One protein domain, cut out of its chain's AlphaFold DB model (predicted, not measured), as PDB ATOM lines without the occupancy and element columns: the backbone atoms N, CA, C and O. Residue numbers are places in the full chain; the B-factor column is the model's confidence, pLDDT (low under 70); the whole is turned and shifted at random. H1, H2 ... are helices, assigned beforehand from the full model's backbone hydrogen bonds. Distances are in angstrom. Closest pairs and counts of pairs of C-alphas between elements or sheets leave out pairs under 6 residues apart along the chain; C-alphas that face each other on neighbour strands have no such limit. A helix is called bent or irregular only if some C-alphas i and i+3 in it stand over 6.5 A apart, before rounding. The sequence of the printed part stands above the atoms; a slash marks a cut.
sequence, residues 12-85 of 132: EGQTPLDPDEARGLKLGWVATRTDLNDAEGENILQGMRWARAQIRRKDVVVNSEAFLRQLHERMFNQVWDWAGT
ATOM      1  N   GLU A  12     484.844 356.936 387.347       52.88
ATOM      2  CA  GLU A  12     484.818 358.325 387.855       52.88
ATOM      3  C   GLU A  12     485.989 359.201 387.356       52.88
ATOM      4  O   GLU A  12     486.128 360.360 387.752       52.88
ATOM      5  N   GLY A  13     486.825 358.669 386.465       54.56
ATOM      6  CA  GLY A  13     488.050 359.288 386.006       54.56
ATOM      7  C   GLY A  13     488.290 359.341 384.507       54.56
ATOM      8  O   GLY A  13     489.108 360.152 384.084       54.56
ATOM      9  N   GLN A  14     487.608 358.537 383.688       58.34
ATOM     10  CA  GLN A  14     487.882 358.469 382.243       58.34
ATOM     11  C   GLN A  14     486.982 359.370 381.401       58.34
ATOM     12  O   GLN A  14     487.066 359.324 380.176       58.34
ATOM     13  N   THR A  15     486.145 360.211 382.019       74.62
ATOM     14  CA  THR A  15     485.405 361.243 381.284       74.62
ATOM     15  C   THR A  15     486.415 362.162 380.589       74.62
ATOM     16  O   THR A  15     487.160 362.867 381.286       74.62
ATOM     17  N   PRO A  16     486.479 362.158 379.243       79.38
ATOM     18  CA  PRO A  16     487.367 363.047 378.511       79.38
ATOM     19  C   PRO A  16     486.972 364.494 378.789       79.38
ATOM     20  O   PRO A  16     485.785 364.805 378.909       79.38
ATOM     21  N   LEU A  17     487.960 365.376 378.902       80.62
ATOM     22  CA  LEU A  17     487.686 366.786 379.135       80.62
ATOM     23  C   LEU A  17     487.088 367.414 377.867       80.62
ATOM     24  O   LEU A  17     487.644 367.277 376.775       80.62
ATOM     25  N   ASP A  18     485.957 368.103 378.006       77.31
ATOM     26  CA  ASP A  18     485.346 368.810 376.880       77.31
ATOM     27  C   ASP A  18     486.258 369.975 376.424       77.31
ATOM     28  O   ASP A  18     486.846 370.661 377.269       77.31
ATOM     29  N   PRO A  19     486.396 370.248 375.113       76.75
ATOM     30  CA  PRO A  19     487.226 371.346 374.618       76.75
ATOM     31  C   PRO A  19     486.869 372.724 375.197       76.75
ATOM     32  O   PRO A  19     487.758 373.559 375.375       76.75
ATOM     33  N   ASP A  20     485.595 372.978 375.513       74.50
ATOM     34  CA  ASP A  20     485.165 374.212 376.169       74.50
ATOM     35  C   ASP A  20     485.585 374.273 377.641       74.50
ATOM     36  O   ASP A  20     485.830 375.380 378.139       74.50
ATOM     37  N   GLU A  21     485.670 373.121 378.317       70.75
ATOM     38  CA  GLU A  21     486.181 372.977 379.687       70.75
ATOM     39  C   GLU A  21     487.707 373.110 379.739       70.75
ATOM     40  O   GLU A  21     488.235 373.689 380.684       70.75
ATOM     41  N   ALA A  22     488.414 372.672 378.697       80.31
ATOM     42  CA  ALA A  22     489.861 372.832 378.562       80.31
ATOM     43  C   ALA A  22     490.300 374.283 378.271       80.31
ATOM     44  O   ALA A  22     491.497 374.586 378.235       80.31
ATOM     45  N   ARG A  23     489.367 375.221 378.051       83.19
ATOM     46  CA  ARG A  23     489.717 376.618 377.757       83.19
ATOM     47  C   ARG A  23     490.429 377.281 378.933       83.19
ATOM     48  O   ARG A  23     489.864 377.463 380.008       83.19
ATOM     49  N   GLY A  24     491.654 377.733 378.674       83.62
ATOM     50  CA  GLY A  24     492.518 378.360 379.675       83.62
ATOM     51  C   GLY A  24     493.282 377.361 380.543       83.62
ATOM     52  O   GLY A  24     493.897 377.781 381.524       83.62
ATOM     53  N   LEU A  25     493.233 376.067 380.208       91.62
ATOM     54  CA  LEU A  25     494.073 375.037 380.805       91.62
ATOM     55  C   LEU A  25     495.493 375.130 380.232       91.62
ATOM     56  O   LEU A  25     495.692 375.160 379.019       91.62
ATOM     57  N   LYS A  26     496.487 375.146 381.115       91.50
ATOM     58  CA  LYS A  26     497.909 375.296 380.763       91.50
ATOM     59  C   LYS A  26     498.592 373.968 380.466       91.50
ATOM     60  O   LYS A  26     499.623 373.923 379.797       91.50
ATOM     61  N   LEU A  27     498.055 372.889 381.030       89.19
ATOM     62  CA  LEU A  27     498.665 371.568 381.033       89.19
ATOM     63  C   LEU A  27     498.219 370.779 379.801       89.19
ATOM     64  O   LEU A  27     497.116 370.249 379.761       89.19
ATOM     65  N   GLY A  28     499.103 370.660 378.809       85.62
ATOM     66  CA  GLY A  28     498.805 369.944 377.561       85.62
ATOM     67  C   GLY A  28     498.695 368.417 377.682       85.62
ATOM     68  O   GLY A  28     498.346 367.766 376.705       85.62
ATOM     69  N   TRP A  29     499.015 367.839 378.845       85.81
ATOM     70  CA  TRP A  29     498.917 366.396 379.105       85.81
ATOM     71  C   TRP A  29     497.602 365.984 379.779       85.81
ATOM     72  O   TRP A  29     497.313 364.796 379.850       85.81
ATOM     73  N   VAL A  30     496.819 366.945 380.276       88.81
ATOM     74  CA  VAL A  30     495.549 366.673 380.950       88.81
ATOM     75  C   VAL A  30     494.497 366.342 379.894       88.81
ATOM     76  O   VAL A  30     494.073 367.223 379.146       88.81
ATOM     77  N   ALA A  31     494.101 365.071 379.816       85.25
ATOM     78  CA  ALA A  31     493.122 364.584 378.843       85.25
ATOM     79  C   ALA A  31     491.796 364.182 379.503       85.25
ATOM     80  O   ALA A  31     490.734 364.252 378.877       85.25
ATOM     81  N   THR A  32     491.851 363.774 380.768       88.75
ATOM     82  CA  THR A  32     490.707 363.259 381.519       88.75
ATOM     83  C   THR A  32     490.388 364.108 382.745       88.75
ATOM     84  O   THR A  32     491.207 364.900 383.222       88.75
ATOM     85  N   ARG A  33     489.183 363.925 383.298       87.00
ATOM     86  CA  ARG A  33     488.804 364.557 384.569       87.00
ATOM     87  C   ARG A  33     489.731 364.135 385.717       87.00
ATOM     88  O   ARG A  33     490.021 364.976 386.563       87.00
ATOM     89  N   THR A  34     490.232 362.896 385.739       89.50
ATOM     90  CA  THR A  34     491.217 362.466 386.750       89.50
ATOM     91  C   THR A  34     492.523 363.234 386.638       89.50
ATOM     92  O   THR A  34     492.978 363.768 387.644       89.50
ATOM     93  N   ASP A  35     493.077 363.364 385.431       89.81
ATOM     94  CA  ASP A  35     494.322 364.113 385.216       89.81
ATOM     95  C   ASP A  35     494.201 365.554 385.734       89.81
ATOM     96  O   ASP A  35     495.107 366.086 386.382       89.81
ATOM     97  N   LEU A  36     493.047 366.179 385.472       91.62
ATOM     98  CA  LEU A  36     492.745 367.524 385.939       91.62
ATOM     99  C   LEU A  36     492.638 367.576 387.468       91.62
ATOM    100  O   LEU A  36     493.249 368.443 388.090       91.62
ATOM    101  N   ASN A  37     491.900 366.642 388.072       92.06
ATOM    102  CA  ASN A  37     491.718 366.570 389.522       92.06
ATOM    103  C   ASN A  37     493.054 366.382 390.254       92.06
ATOM    104  O   ASN A  37     493.283 367.025 391.279       92.06
ATOM    105  N   ASP A  38     493.944 365.540 389.729       93.69
ATOM    106  CA  ASP A  38     495.265 365.298 390.311       93.69
ATOM    107  C   ASP A  38     496.145 366.553 390.226       93.69
ATOM    108  O   ASP A  38     496.771 366.960 391.213       93.69
ATOM    109  N   ALA A  39     496.140 367.223 389.068       93.81
ATOM    110  CA  ALA A  39     496.866 368.472 388.868       93.81
ATOM    111  C   ALA A  39     496.362 369.601 389.788       93.81
ATOM    112  O   ALA A  39     497.166 370.309 390.409       93.81
ATOM    113  N   GLU A  40     495.042 369.770 389.904       95.06
ATOM    114  CA  GLU A  40     494.419 370.740 390.809       95.06
ATOM    115  C   GLU A  40     494.685 370.389 392.272       95.06
ATOM    116  O   GLU A  40     495.049 371.265 393.055       95.06
ATOM    117  N   GLY A  41     494.571 369.113 392.640       96.38
ATOM    118  CA  GLY A  41     494.781 368.629 393.999       96.38
ATOM    119  C   GLY A  41     496.161 368.995 394.545       96.38
ATOM    120  O   GLY A  41     496.264 369.568 395.636       96.38
ATOM    121  N   GLU A  42     497.224 368.753 393.775       95.88
ATOM    122  CA  GLU A  42     498.584 369.117 394.192       95.88
ATOM    123  C   GLU A  42     498.744 370.639 394.358       95.88
ATOM    124  O   GLU A  42     499.317 371.113 395.346       95.88
ATOM    125  N   ASN A  43     498.178 371.430 393.446       95.44
ATOM    126  CA  ASN A  43     498.245 372.889 393.525       95.44
ATOM    127  C   ASN A  43     497.444 373.451 394.710       95.44
ATOM    128  O   ASN A  43     497.918 374.335 395.431       95.44
ATOM    129  N   ILE A  44     496.270 372.889 394.995       96.88
ATOM    130  CA  ILE A  44     495.468 373.230 396.170       96.88
ATOM    131  C   ILE A  44     496.270 372.962 397.445       96.88
ATOM    132  O   ILE A  44     496.334 373.821 398.329       96.88
ATOM    133  N   LEU A  45     496.949 371.814 397.545       97.56
ATOM    134  CA  LEU A  45     497.807 371.512 398.693       97.56
ATOM    135  C   LEU A  45     498.936 372.541 398.848       97.56
ATOM    136  O   LEU A  45     499.215 372.974 399.973       97.56
ATOM    137  N   GLN A  46     499.554 372.985 397.750       95.50
ATOM    138  CA  GLN A  46     500.564 374.051 397.760       95.50
ATOM    139  C   GLN A  46     499.992 375.385 398.260       95.50
ATOM    140  O   GLN A  46     500.554 375.985 399.186       95.50
ATOM    141  N   GLY A  47     498.848 375.817 397.723       96.50
ATOM    142  CA  GLY A  47     498.148 377.025 398.162       96.50
ATOM    143  C   GLY A  47     497.786 376.978 399.649       96.50
ATOM    144  O   GLY A  47     498.056 377.922 400.396       96.50
ATOM    145  N   MET A  48     497.288 375.836 400.128       97.06
ATOM    146  CA  MET A  48     496.936 375.634 401.534       97.06
ATOM    147  C   MET A  48     498.155 375.636 402.461       97.06
ATOM    148  O   MET A  48     498.086 376.173 403.573       97.06
ATOM    149  N   ARG A  49     499.290 375.058 402.040       97.50
ATOM    150  CA  ARG A  49     500.557 375.138 402.792       97.50
ATOM    151  C   ARG A  49     501.007 376.592 402.947       97.50
ATOM    152  O   ARG A  49     501.361 377.000 404.058       97.50
ATOM    153  N   TRP A  50     500.933 377.377 401.874       96.81
ATOM    154  CA  TRP A  50     501.249 378.805 401.900       96.81
ATOM    155  C   TRP A  50     500.297 379.590 402.811       96.81
ATOM    156  O   TRP A  50     500.771 380.298 403.700       96.81
ATOM    157  N   ALA A  51     498.980 379.417 402.666       96.25
ATOM    158  CA  ALA A  51     497.978 380.120 403.470       96.25
ATOM    159  C   ALA A  51     498.205 379.895 404.966       96.25
ATOM    160  O   ALA A  51     498.288 380.843 405.747       96.25
ATOM    161  N   ARG A  52     498.406 378.633 405.364       96.25
ATOM    162  CA  ARG A  52     498.709 378.273 406.755       96.25
ATOM    163  C   ARG A  52     499.977 378.957 407.262       96.25
ATOM    164  O   ARG A  52     500.016 379.360 408.421       96.25
ATOM    165  N   ALA A  53     501.008 379.102 406.430       96.00
ATOM    166  CA  ALA A  53     502.226 379.808 406.814       96.00
ATOM    167  C   ALA A  53     501.984 381.309 407.040       96.00
ATOM    168  O   ALA A  53     502.437 381.827 408.059       96.00
ATOM    169  N   GLN A  54     501.238 381.980 406.156       95.06
ATOM    170  CA  GLN A  54     500.909 383.405 406.308       95.06
ATOM    171  C   GLN A  54     500.070 383.665 407.565       95.06
ATOM    172  O   GLN A  54     500.367 384.565 408.348       95.06
ATOM    173  N   ILE A  55     499.064 382.817 407.808       93.88
ATOM    174  CA  ILE A  55     498.183 382.918 408.979       93.88
ATOM    175  C   ILE A  55     498.973 382.758 410.277       93.88
ATOM    176  O   ILE A  55     498.787 383.534 411.211       93.88
ATOM    177  N   ARG A  56     499.891 381.783 410.339       95.06
ATOM    178  CA  ARG A  56     500.734 381.573 411.528       95.06
ATOM    179  C   ARG A  56     501.622 382.772 411.844       95.06
ATOM    180  O   ARG A  56     501.856 383.037 413.018       95.06
ATOM    181  N   ARG A  57     502.110 383.479 410.823       94.56
ATOM    182  CA  ARG A  57     502.929 384.687 411.004       94.56
ATOM    183  C   ARG A  57     502.108 385.920 411.379       94.56
ATOM    184  O   ARG A  57     502.669 386.862 411.914       94.56
ATOM    185  N   LYS A  58     500.784 385.884 411.172       91.38
ATOM    186  CA  LYS A  58     499.870 387.030 411.324       91.38
ATOM    187  C   LYS A  58     500.212 388.201 410.389       91.38
ATOM    188  O   LYS A  58     499.827 389.332 410.661       91.38
ATOM    189  N   ASP A  59     500.868 387.910 409.267       85.88
ATOM    190  CA  ASP A  59     501.298 388.909 408.275       85.88
ATOM    191  C   ASP A  59     500.145 389.390 407.376       85.88
ATOM    192  O   ASP A  59     500.315 390.293 406.559       85.88
ATOM    193  N   VAL A  60     498.969 388.760 407.476       90.81
ATOM    194  CA  VAL A  60     497.864 388.946 406.529       90.81
ATOM    195  C   VAL A  60     496.515 389.038 407.224       90.81
ATOM    196  O   VAL A  60     496.247 388.372 408.226       90.81
ATOM    197  N   VAL A  61     495.618 389.806 406.613       92.44
ATOM    198  CA  VAL A  61     494.194 389.789 406.935       92.44
ATOM    199  C   VAL A  61     493.522 388.730 406.053       92.44
ATOM    200  O   VAL A  61     493.390 388.911 404.842       92.44
ATOM    201  N   VAL A  62     493.115 387.608 406.650       88.75
ATOM    202  CA  VAL A  62     492.613 386.407 405.941       88.75
ATOM    203  C   VAL A  62     491.359 386.618 405.095       88.75
ATOM    204  O   VAL A  62     491.132 385.866 404.155       88.75
ATOM    205  N   ASN A  63     490.544 387.624 405.404       90.06
ATOM    206  CA  ASN A  63     489.350 387.965 404.627       90.06
ATOM    207  C   ASN A  63     489.582 389.137 403.659       90.06
ATOM    208  O   ASN A  63     488.627 389.631 403.065       90.06
ATOM    209  N   SER A  64     490.824 389.602 403.503       92.75
ATOM    210  CA  SER A  64     491.131 390.644 402.526       92.75
ATOM    211  C   SER A  64     491.096 390.089 401.107       92.75
ATOM    212  O   SER A  64     491.568 388.981 400.840       92.75
ATOM    213  N   GLU A  65     490.601 390.898 400.174       91.69
ATOM    214  CA  GLU A  65     490.618 390.573 398.746       91.69
ATOM    215  C   GLU A  65     492.035 390.222 398.268       91.69
ATOM    216  O   GLU A  65     492.229 389.238 397.561       91.69
ATOM    217  N   ALA A  66     493.044 390.978 398.712       91.62
ATOM    218  CA  ALA A  66     494.438 390.747 398.344       91.62
ATOM    219  C   ALA A  66     494.952 389.370 398.797       91.62
ATOM    220  O   ALA A  66     495.704 388.731 398.057       91.62
ATOM    221  N   PHE A  67     494.557 388.906 399.988       94.06
ATOM    222  CA  PHE A  67     494.906 387.569 400.466       94.06
ATOM    223  C   PHE A  67     494.181 386.486 399.667       94.06
ATOM    224  O   PHE A  67     494.820 385.548 399.198       94.06
ATOM    225  N   LEU A  68     492.867 386.635 399.473       93.25
ATOM    226  CA  LEU A  68     492.056 385.664 398.736       93.25
ATOM    227  C   LEU A  68     492.511 385.534 397.280       93.25
ATOM    228  O   LEU A  68     492.594 384.425 396.763       93.25
ATOM    229  N   ARG A  69     492.886 386.647 396.642       93.94
ATOM    230  CA  ARG A  69     493.430 386.663 395.283       93.94
ATOM    231  C   ARG A  69     494.752 385.904 395.187       93.94
ATOM    232  O   ARG A  69     494.901 385.065 394.306       93.94
ATOM    233  N   GLN A  70     495.679 386.153 396.111       94.75
ATOM    234  CA  GLN A  70     496.963 385.444 396.156       94.75
ATOM    235  C   GLN A  70     496.800 383.960 396.490       94.75
ATOM    236  O   GLN A  70     497.523 383.124 395.951       94.75
ATOM    237  N   LEU A  71     495.852 383.620 397.369       95.88
ATOM    238  CA  LEU A  71     495.516 382.231 397.661       95.88
ATOM    239  C   LEU A  71     495.013 381.533 396.398       95.88
ATOM    240  O   LEU A  71     495.534 380.487 396.025       95.88
ATOM    241  N   HIS A  72     494.043 382.149 395.726       94.94
ATOM    242  CA  HIS A  72     493.453 381.641 394.498       94.94
ATOM    243  C   HIS A  72     494.491 381.477 393.382       94.94
ATOM    244  O   HIS A  72     494.528 380.443 392.724       94.94
ATOM    245  N   GLU A  73     495.381 382.455 393.206       94.88
ATOM    246  CA  GLU A  73     496.503 382.348 392.275       94.88
ATOM    247  C   GLU A  73     497.363 381.123 392.592       94.88
ATOM    248  O   GLU A  73     497.587 380.282 391.732       94.88
ATOM    249  N   ARG A  74     497.787 380.948 393.845       95.06
ATOM    250  CA  ARG A  74     498.653 379.824 394.231       95.06
ATOM    251  C   ARG A  74     497.988 378.455 394.155       95.06
ATOM    252  O   ARG A  74     498.700 377.465 394.059       95.06
ATOM    253  N   MET A  75     496.665 378.395 394.257       95.50
ATOM    254  CA  MET A  75     495.914 377.146 394.140       95.50
ATOM    255  C   MET A  75     495.734 376.695 392.692       95.50
ATOM    256  O   MET A  75     495.431 375.528 392.481       95.50
ATOM    257  N   PHE A  76     495.881 377.590 391.711       94.69
ATOM    258  CA  PHE A  76     495.474 377.295 390.337       94.69
ATOM    259  C   PHE A  76     496.456 377.766 389.258       94.69
ATOM    260  O   PHE A  76     496.278 377.397 388.106       94.69
ATOM    261  N   ASN A  77     497.507 378.531 389.567       93.75
ATOM    262  CA  ASN A  77     498.379 379.156 388.557       93.75
ATOM    263  C   ASN A  77     499.187 378.189 387.684       93.75
ATOM    264  O   ASN A  77     499.654 378.589 386.611       93.75
ATOM    265  N   GLN A  78     499.388 376.946 388.122       92.62
ATOM    266  CA  GLN A  78     500.041 375.923 387.298       92.62
ATOM    267  C   GLN A  78     499.045 375.202 386.386       92.62
ATOM    268  O   GLN A  78     499.451 374.680 385.354       92.62
ATOM    269  N   VAL A  79     497.758 375.203 386.744       93.19
ATOM    270  CA  VAL A  79     496.696 374.507 386.007       93.19
ATOM    271  C   VAL A  79     495.994 375.461 385.040       93.19
ATOM    272  O   VAL A  79     495.816 375.129 383.873       93.19
ATOM    273  N   TRP A  80     495.676 376.673 385.488       94.00
ATOM    274  CA  TRP A  80     494.801 377.616 384.802       94.00
ATOM    275  C   TRP A  80     495.463 378.975 384.564       94.00
ATOM    276  O   TRP A  80     496.121 379.530 385.448       94.00
ATOM    277  N   ASP A  81     495.230 379.560 383.390       90.69
ATOM    278  CA  ASP A  81     495.734 380.896 383.031       90.69
ATOM    279  C   ASP A  81     494.992 382.038 383.732       90.69
ATOM    280  O   ASP A  81     495.540 383.121 383.923       90.69
ATOM    281  N   TRP A  82     493.749 381.808 384.154       87.62
ATOM    282  CA  TRP A  82     492.928 382.804 384.850       87.62
ATOM    283  C   TRP A  82     493.188 382.863 386.361       87.62
ATOM    284  O   TRP A  82     492.549 383.649 387.067       87.62
ATOM    285  N   ALA A  83     494.100 382.040 386.882       88.88
ATOM    286  CA  ALA A  83     494.405 381.993 388.304       88.88
ATOM    287  C   ALA A  83     494.769 383.389 388.844       88.88
ATOM    288  O   ALA A  83     495.518 384.147 388.233       88.88
ATOM    289  N   GLY A  84     494.200 383.748 389.995       83.19
ATOM    290  CA  GLY A  84     494.362 385.088 390.577       83.19
ATOM    291  C   GLY A  84     493.523 386.203 389.932       83.19
ATOM    292  O   GLY A  84     493.576 387.337 390.402       83.19
ATOM    293  N   THR A  85     492.702 385.913 388.921       85.44
ATOM    294  CA  THR A  85     491.801 386.898 388.297       85.44
ATOM    295  C   THR A  85     490.344 386.600 388.651       85.44
ATOM    296  O   THR A  85     489.912 385.448 388.636       85.44
TER     297      THR A  85
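Overview. This is residues 12 to 85 of the 132 residues of an uncharacterized protein of Stenotrophomonas rhizophila (UniProt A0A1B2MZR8). What shape do these atoms make? One long, straight helix, H1, makes the longest axis, and the shorter H2 folds back beside part of it as a helical hairpin, while the unnamed residues 12 to 32 wind about the end where H1 begins. How is it built? The printed part has 74 residues with two named helices, H1 then H2, and no named strand; the class is all helix, with 37 residues in the helices. It is loose, with a radius of gyration of the C-alphas of 14.2 A, and spans 42 by 21 by 17 A, only just a rod.

Along the chain. Where is the longest helix? H1 is residues 33 to 57, 36.1 A from first to last C-alpha, and C-alpha 33 stands at (488.804, 364.557, 384.569). Where is the other? H2 is residues 65 to 76, 16.4 A long, and ends at C-alpha 76 at (495.474, 377.295, 390.337).

Arrangement. How do H1 and H2 stand? They touch as a helical hairpin, and the closest C-alphas, those of Ile 44 and Met 75, are 4.4 A apart. They run opposite ways at a steep tilt of 39 degrees. Which parts meet? H1 touches H2 with residues 40 to 51 alone, and H2 touches H1 with residues 71 to 76 alone. What of their backbones? In H1 and H2 every O i to N i+4 pair is within hydrogen-bond range, and neither helix is bent.

Size, cuts and confidence. How far does it reach? The two C-alphas farthest apart, those of Pro 16 and Lys 58, are 42.5 A apart. Is it continuous? The printed part has no cut, and the link from H1 to H2, 7 residues, is short. Where is confidence low? The mean pLDDT of the printed part is 89.1, and residues 12 to 14 are under 70.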